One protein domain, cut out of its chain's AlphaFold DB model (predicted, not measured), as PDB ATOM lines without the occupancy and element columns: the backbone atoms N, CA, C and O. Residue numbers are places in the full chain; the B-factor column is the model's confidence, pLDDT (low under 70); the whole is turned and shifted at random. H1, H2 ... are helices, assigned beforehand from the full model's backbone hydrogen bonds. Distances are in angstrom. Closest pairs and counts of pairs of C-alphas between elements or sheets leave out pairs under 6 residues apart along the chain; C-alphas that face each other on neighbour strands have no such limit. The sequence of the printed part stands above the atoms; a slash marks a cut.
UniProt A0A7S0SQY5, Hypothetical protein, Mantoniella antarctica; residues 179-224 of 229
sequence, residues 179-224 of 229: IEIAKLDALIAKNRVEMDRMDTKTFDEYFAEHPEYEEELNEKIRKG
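AT A GLANCE: This is residues 179 to 224 of the 229 residues of the protein "Hypothetical protein" of Mantoniella antarctica (UniProt A0A7S0SQY5). Three helices are strung one after another in an open chain with no packed core: the long H1 makes one arm, the short H2 sits at the turn, and H3 leads away from it as a second arm. Residues 179 to 197 of H1 stick out at one end, and residues 216 to 224, of which 216 to 223 belong to H3, stick out at the other. The printed part has 46 residues, with three named helices in the order H1, H2, H3 and no named strand, and its class is all helix. It is extended, with a radius of gyration of the C-alphas of 14.9 A, and its C-alphas span 44 by 25 by 14 A, only just elongated.

HOW THE PARTS SIT: H1, residues 179 to 198, touches no helix. It is apart from H2, residues 203 to 209, although a tight link of 4 residues joins them. H1 is also apart from H3, residues 211 to 223. H2 and H3 are close but not clearly touching, with 2 pairs of C-alphas within 8 A. Their closest C-alphas, those of Phe 207 and Glu 214, are 5.9 A apart. The lines of H2 and H3 stand at a steep tilt of 61 degrees, and they run opposite ways. In H1, H2 and H3 every O i to N i+4 pair is within hydrogen-bond range.

IN THESE COORDINATES: H1, the longest helix with 20 residues, runs 28.3 A from C-alpha 179 at (7.500, 31.932, 32.050) to C-alpha 198 at (-16.940, 27.100, 45.570). H2 has 7 residues and measures 10.0 A from first to last C-alpha. H3 has 13 residues and measures 18.5 A, ending with C-alpha 223 at (-11.612, 0.594, 56.078).

THE WHOLE: The two C-alphas farthest apart, those of Ile 179 and Gly 224, are 45.6 A apart. The printed part has no cut, and both links, H1 to H2 and H2 to H3, are tight. The mean pLDDT of the printed part is 84.8, and no printed residue is under 70.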
ATOM      1  N   ILE A 179       8.338  33.113  32.282       92.50
ATOM      2  CA  ILE A 179       7.500  31.932  32.050       92.50
ATOM      3  C   ILE A 179       6.783  31.517  33.341       92.50
ATOM      4  O   ILE A 179       5.607  31.138  33.302       92.50
ATOM      5  N   GLU A 180       7.470  31.546  34.481       87.25
ATOM      6  CA  GLU A 180       6.877  31.208  35.775       87.25
ATOM      7  C   GLU A 180       5.822  32.220  36.217       87.25
ATOM      8  O   GLU A 180       4.738  31.812  36.638       87.25
ATOM      9  N   ILE A 181       6.078  33.516  36.040       87.12
ATOM     10  CA  ILE A 181       5.113  34.582  36.332       87.12
ATOM     11  C   ILE A 181       3.842  34.375  35.503       87.12
ATOM     12  O   ILE A 181       2.744  34.339  36.059       87.12
ATOM     13  N   ALA A 182       3.972  34.113  34.199       90.69
ATOM     14  CA  ALA A 182       2.820  33.849  33.337       90.69
ATOM     15  C   ALA A 182       2.012  32.609  33.776       90.69
ATOM     16  O   ALA A 182       0.778  32.601  33.705       90.69
ATOM     17  N   LYS A 183       2.683  31.550  34.258       92.19
ATOM     18  CA  LYS A 183       2.011  30.367  34.827       92.19
ATOM     19  C   LYS A 183       1.284  30.706  36.128       92.19
ATOM     20  O   LYS A 183       0.149  30.265  36.310       92.19
ATOM     21  N   LEU A 184       1.917  31.466  37.020       92.25
ATOM     22  CA  LEU A 184       1.329  31.882  38.293       92.25
ATOM     23  C   LEU A 184       0.098  32.762  38.075       92.25
ATOM     24  O   LEU A 184      -0.933  32.507  38.692       92.25
ATOM     25  N   ASP A 185       0.148  33.710  37.141       91.69
ATOM     26  CA  ASP A 185      -1.002  34.548  36.793       91.69
ATOM     27  C   ASP A 185      -2.178  33.718  36.261       91.69
ATOM     28  O   ASP A 185      -3.331  33.927  36.653       91.69
ATOM     29  N   ALA A 186      -1.898  32.710  35.428       93.06
ATOM     30  CA  ALA A 186      -2.920  31.780  34.958       93.06
ATOM     31  C   ALA A 186      -3.525  30.947  36.103       93.06
ATOM     32  O   ALA A 186      -4.737  30.717  36.123       93.06
ATOM     33  N   LEU A 187      -2.711  30.506  37.070       89.75
ATOM     34  CA  LEU A 187      -3.183  29.785  38.257       89.75
ATOM     35  C   LEU A 187      -4.009  30.682  39.184       89.75
ATOM     36  O   LEU A 187      -5.055  30.255  39.662       89.75
ATOM     37  N   ILE A 188      -3.605  31.935  39.396       92.00
ATOM     38  CA  ILE A 188      -4.366  32.908  40.190       92.00
ATOM     39  C   ILE A 188      -5.728  33.169  39.542       92.00
ATOM     40  O   ILE A 188      -6.742  33.207  40.239       92.00
ATOM     41  N   ALA A 189      -5.773  33.316  38.216       91.62
ATOM     42  CA  ALA A 189      -7.026  33.485  37.489       91.62
ATOM     43  C   ALA A 189      -7.950  32.267  37.650       91.62
ATOM     44  O   ALA A 189      -9.138  32.443  37.924       91.62
ATOM     45  N   LYS A 190      -7.413  31.042  37.544       88.19
ATOM     46  CA  LYS A 190      -8.174  29.805  37.791       88.19
ATOM     47  C   LYS A 190      -8.689  29.725  39.225       88.19
ATOM     48  O   LYS A 190      -9.886  29.550  39.412       88.19
ATOM     49  N   ASN A 191      -7.827  29.957  40.214       88.12
ATOM     50  CA  ASN A 191      -8.199  29.920  41.627       88.12
ATOM     51  C   ASN A 191      -9.283  30.946  41.964       88.12
ATOM     52  O   ASN A 191     -10.175  30.646  42.741       88.12
ATOM     53  N   ARG A 192      -9.254  32.151  41.377       86.25
ATOM     54  CA  ARG A 192     -10.331  33.135  41.580       86.25
ATOM     55  C   ARG A 192     -11.672  32.628  41.053       86.25
ATOM     56  O   ARG A 192     -12.668  32.724  41.755       86.25
ATOM     57  N   VAL A 193     -11.681  32.048  39.853       86.00
ATOM     58  CA  VAL A 193     -12.895  31.459  39.268       86.00
ATOM     59  C   VAL A 193     -13.380  30.262  40.087       86.00
ATOM     60  O   VAL A 193     -14.581  30.091  40.262       86.00
ATOM     61  N   GLU A 194     -12.468  29.433  40.589       84.00
ATOM     62  CA  GLU A 194     -12.807  28.310  41.461       84.00
ATOM     63  C   GLU A 194     -13.367  28.787  42.797       84.00
ATOM     64  O   GLU A 194     -14.408  28.287  43.193       84.00
ATOM     65  N   MET A 195     -12.771  29.794  43.438       83.19
ATOM     66  CA  MET A 195     -13.294  30.399  44.668       83.19
ATOM     67  C   MET A 195     -14.710  30.951  44.475       83.19
ATOM     68  O   MET A 195     -15.587  30.657  45.282       83.19
ATOM     69  N   ASP A 196     -14.961  31.672  43.380       83.88
ATOM     70  CA  ASP A 196     -16.305  32.167  43.053       83.88
ATOM     71  C   ASP A 196     -17.293  31.009  42.806       83.88
ATOM     72  O   ASP A 196     -18.487  31.105  43.097       83.88
ATOM     73  N   ARG A 197     -16.801  29.882  42.274       81.75
ATOM     74  CA  ARG A 197     -17.593  28.662  42.087       81.75
ATOM     75  C   ARG A 197     -17.775  27.871  43.376       81.75
ATOM     76  O   ARG A 197     -18.818  27.251  43.504       81.75
ATOM     77  N   MET A 198     -16.847  27.889  44.332       73.94
ATOM     78  CA  MET A 198     -16.940  27.100  45.570       73.94
ATOM     79  C   MET A 198     -18.201  27.429  46.374       73.94
ATOM     80  O   MET A 198     -18.813  26.520  46.925       73.94
ATOM     81  N   ASP A 199     -18.641  28.689  46.366       74.00
ATOM     82  CA  ASP A 199     -19.875  29.108  47.046       74.00
ATOM     83  C   ASP A 199     -21.154  28.556  46.384       74.00
ATOM     84  O   ASP A 199     -22.223  28.544  46.996       74.00
ATOM     85  N   THR A 200     -21.070  28.102  45.128       77.00
ATOM     86  CA  THR A 200     -22.222  27.656  44.322       77.00
ATOM     87  C   THR A 200     -22.138  26.202  43.854       77.00
ATOM     88  O   THR A 200     -23.154  25.647  43.437       77.00
ATOM     89  N   LYS A 201     -20.959  25.579  43.932       78.38
ATOM     90  CA  LYS A 201     -20.686  24.231  43.435       78.38
ATOM     91  C   LYS A 201     -21.240  23.188  44.398       78.38
ATOM     92  O   LYS A 201     -21.036  23.256  45.610       78.38
ATOM     93  N   THR A 202     -21.938  22.204  43.850       80.69
ATOM     94  CA  THR A 202     -22.480  21.089  44.636       80.69
ATOM     95  C   THR A 202     -21.436  19.984  44.823       80.69
ATOM     96  O   THR A 202     -20.517  19.836  44.017       80.69
ATOM     97  N   PHE A 203     -21.565  19.187  45.890       74.56
ATOM     98  CA  PHE A 203     -20.647  18.068  46.161       74.56
ATOM     99  C   PHE A 203     -20.579  17.064  44.997       74.56
ATOM    100  O   PHE A 203     -19.501  16.564  44.692       74.56
ATOM    101  N   ASP A 204     -21.692  16.830  44.298       78.50
ATOM    102  CA  ASP A 204     -21.747  15.915  43.151       78.50
ATOM    103  C   ASP A 204     -20.926  16.434  41.952       78.50
ATOM    104  O   ASP A 204     -20.223  15.670  41.293       78.50
ATOM    105  N   GLU A 205     -20.942  17.748  41.697       78.31
ATOM    106  CA  GLU A 205     -20.104  18.386  40.669       78.31
ATOM    107  C   GLU A 205     -18.619  18.391  41.062       78.31
ATOM    108  O   GLU A 205     -17.738  18.338  40.205       78.31
ATOM    109  N   TYR A 206     -18.320  18.450  42.362       77.38
ATOM    110  CA  TYR A 206     -16.951  18.357  42.866       77.38
ATOM    111  C   TYR A 206     -16.365  16.952  42.680       77.38
ATOM    112  O   TYR A 206     -15.254  16.831  42.169       77.38
ATOM    113  N   PHE A 207     -17.120  15.898  43.009       80.25
ATOM    114  CA  PHE A 207     -16.682  14.513  42.794       80.25
ATOM    115  C   PHE A 207     -16.609  14.133  41.309       80.25
ATOM    116  O   PHE A 207     -15.714  13.389  40.917       80.25
ATOM    117  N   ALA A 208     -17.462  14.710  40.457       83.25
ATOM    118  CA  ALA A 208     -17.362  14.522  39.009       83.25
ATOM    119  C   ALA A 208     -16.076  15.129  38.406       83.25
ATOM    120  O   ALA A 208     -15.530  14.578  37.450       83.25
ATOM    121  N   GLU A 209     -15.596  16.256  38.942       81.38
ATOM    122  CA  GLU A 209     -14.341  16.889  38.506       81.38
ATOM    123  C   GLU A 209     -13.096  16.242  39.142       81.38
ATOM    124  O   GLU A 209     -12.047  16.189  38.501       81.38
ATOM    125  N   HIS A 210     -13.220  15.706  40.360       83.12
ATOM    126  CA  HIS A 210     -12.139  15.057  41.104       83.12
ATOM    127  C   HIS A 210     -12.550  13.657  41.600       83.12
ATOM    128  O   HIS A 210     -12.826  13.479  42.793       83.12
ATOM    129  N   PRO A 211     -12.552  12.635  40.720       85.12
ATOM    130  CA  PRO A 211     -12.958  11.274  41.089       85.12
ATOM    131  C   PRO A 211     -12.012  10.627  42.115       85.12
ATOM    132  O   PRO A 211     -12.410   9.736  42.861       85.12
ATOM    133  N   GLU A 212     -10.773  11.115  42.204       85.31
ATOM    134  CA  GLU A 212      -9.767  10.679  43.180       85.31
ATOM    135  C   GLU A 212     -10.239  10.829  44.638       85.31
ATOM    136  O   GLU A 212     -10.007   9.940  45.457       85.31
ATOM    137  N   TYR A 213     -10.977  11.898  44.959       82.81
ATOM    138  CA  TYR A 213     -11.512  12.101  46.308       82.81
ATOM    139  C   TYR A 213     -12.707  11.200  46.610       82.81
ATOM    140  O   TYR A 213     -12.920  10.834  47.765       82.81
ATOM    141  N   GLU A 214     -13.482  10.822  45.593       84.38
ATOM    142  CA  GLU A 214     -14.587   9.878  45.752       84.38
ATOM    143  C   GLU A 214     -14.055   8.466  46.031       84.38
ATOM    144  O   GLU A 214     -14.545   7.770  46.925       84.38
ATOM    145  N   GLU A 215     -13.008   8.052  45.314       86.12
ATOM    146  CA  GLU A 215     -12.326   6.778  45.551       86.12
ATOM    147  C   GLU A 215     -11.684   6.730  46.942       86.12
ATOM    148  O   GLU A 215     -11.883   5.753  47.669       86.12
ATOM    149  N   GLU A 216     -10.993   7.794  47.363       85.81
ATOM    150  CA  GLU A 216     -10.377   7.872  48.690       85.81
ATOM    151  C   GLU A 216     -11.427   7.835  49.814       85.81
ATOM    152  O   GLU A 216     -11.255   7.130  50.815       85.81
ATOM    153  N   LEU A 217     -12.545   8.551  49.647       85.19
ATOM    154  CA  LEU A 217     -13.658   8.531  50.596       85.19
ATOM    155  C   LEU A 217     -14.259   7.121  50.705       85.19
ATOM    156  O   LEU A 217     -14.434   6.600  51.808       85.19
ATOM    157  N   ASN A 218     -14.521   6.474  49.567       85.12
ATOM    158  CA  ASN A 218     -15.038   5.108  49.519       85.12
ATOM    159  C   ASN A 218     -14.066   4.101  50.145       85.12
ATOM    160  O   ASN A 218     -14.489   3.159  50.823       85.12
ATOM    161  N   GLU A 219     -12.762   4.296  49.964       88.88
ATOM    162  CA  GLU A 219     -11.743   3.442  50.560       88.88
ATOM    163  C   GLU A 219     -11.659   3.617  52.086       88.88
ATOM    164  O   GLU A 219     -11.585   2.617  52.807       88.88
ATOM    165  N   LYS A 220     -11.757   4.850  52.598       84.31
ATOM    166  CA  LYS A 220     -11.830   5.139  54.045       84.31
ATOM    167  C   LYS A 220     -13.084   4.550  54.688       84.31
ATOM    168  O   LYS A 220     -12.993   3.883  55.720       84.31
ATOM    169  N   ILE A 221     -14.238   4.681  54.029       86.19
ATOM    170  CA  ILE A 221     -15.496   4.052  54.467       86.19
ATOM    171  C   ILE A 221     -15.337   2.529  54.521       86.19
ATOM    172  O   ILE A 221     -15.737   1.892  55.497       86.19
ATOM    173  N   ARG A 222     -14.703   1.931  53.506       87.06
ATOM    174  CA  ARG A 222     -14.450   0.484  53.456       87.06
ATOM    175  C   ARG A 222     -13.499   0.009  54.558       87.06
ATOM    176  O   ARG A 222     -13.656  -1.112  55.042       87.06
ATOM    177  N   LYS A 223     -12.534   0.842  54.956       87.75
ATOM    178  CA  LYS A 223     -11.612   0.594  56.078       87.75
ATOM    179  C   LYS A 223     -12.239   0.881  57.450       87.75
ATOM    180  O   LYS A 223     -11.678   0.471  58.461       87.75
ATOM    181  N   GLY A 224     -13.419   1.505  57.496       84.00
ATOM    182  CA  GLY A 224     -14.107   1.868  58.737       84.00
ATOM    183  C   GLY A 224     -13.507   3.091  59.435       84.00
ATOM    184  O   GLY A 224     -13.736   3.287  60.629       84.00
TER     185      GLY A 224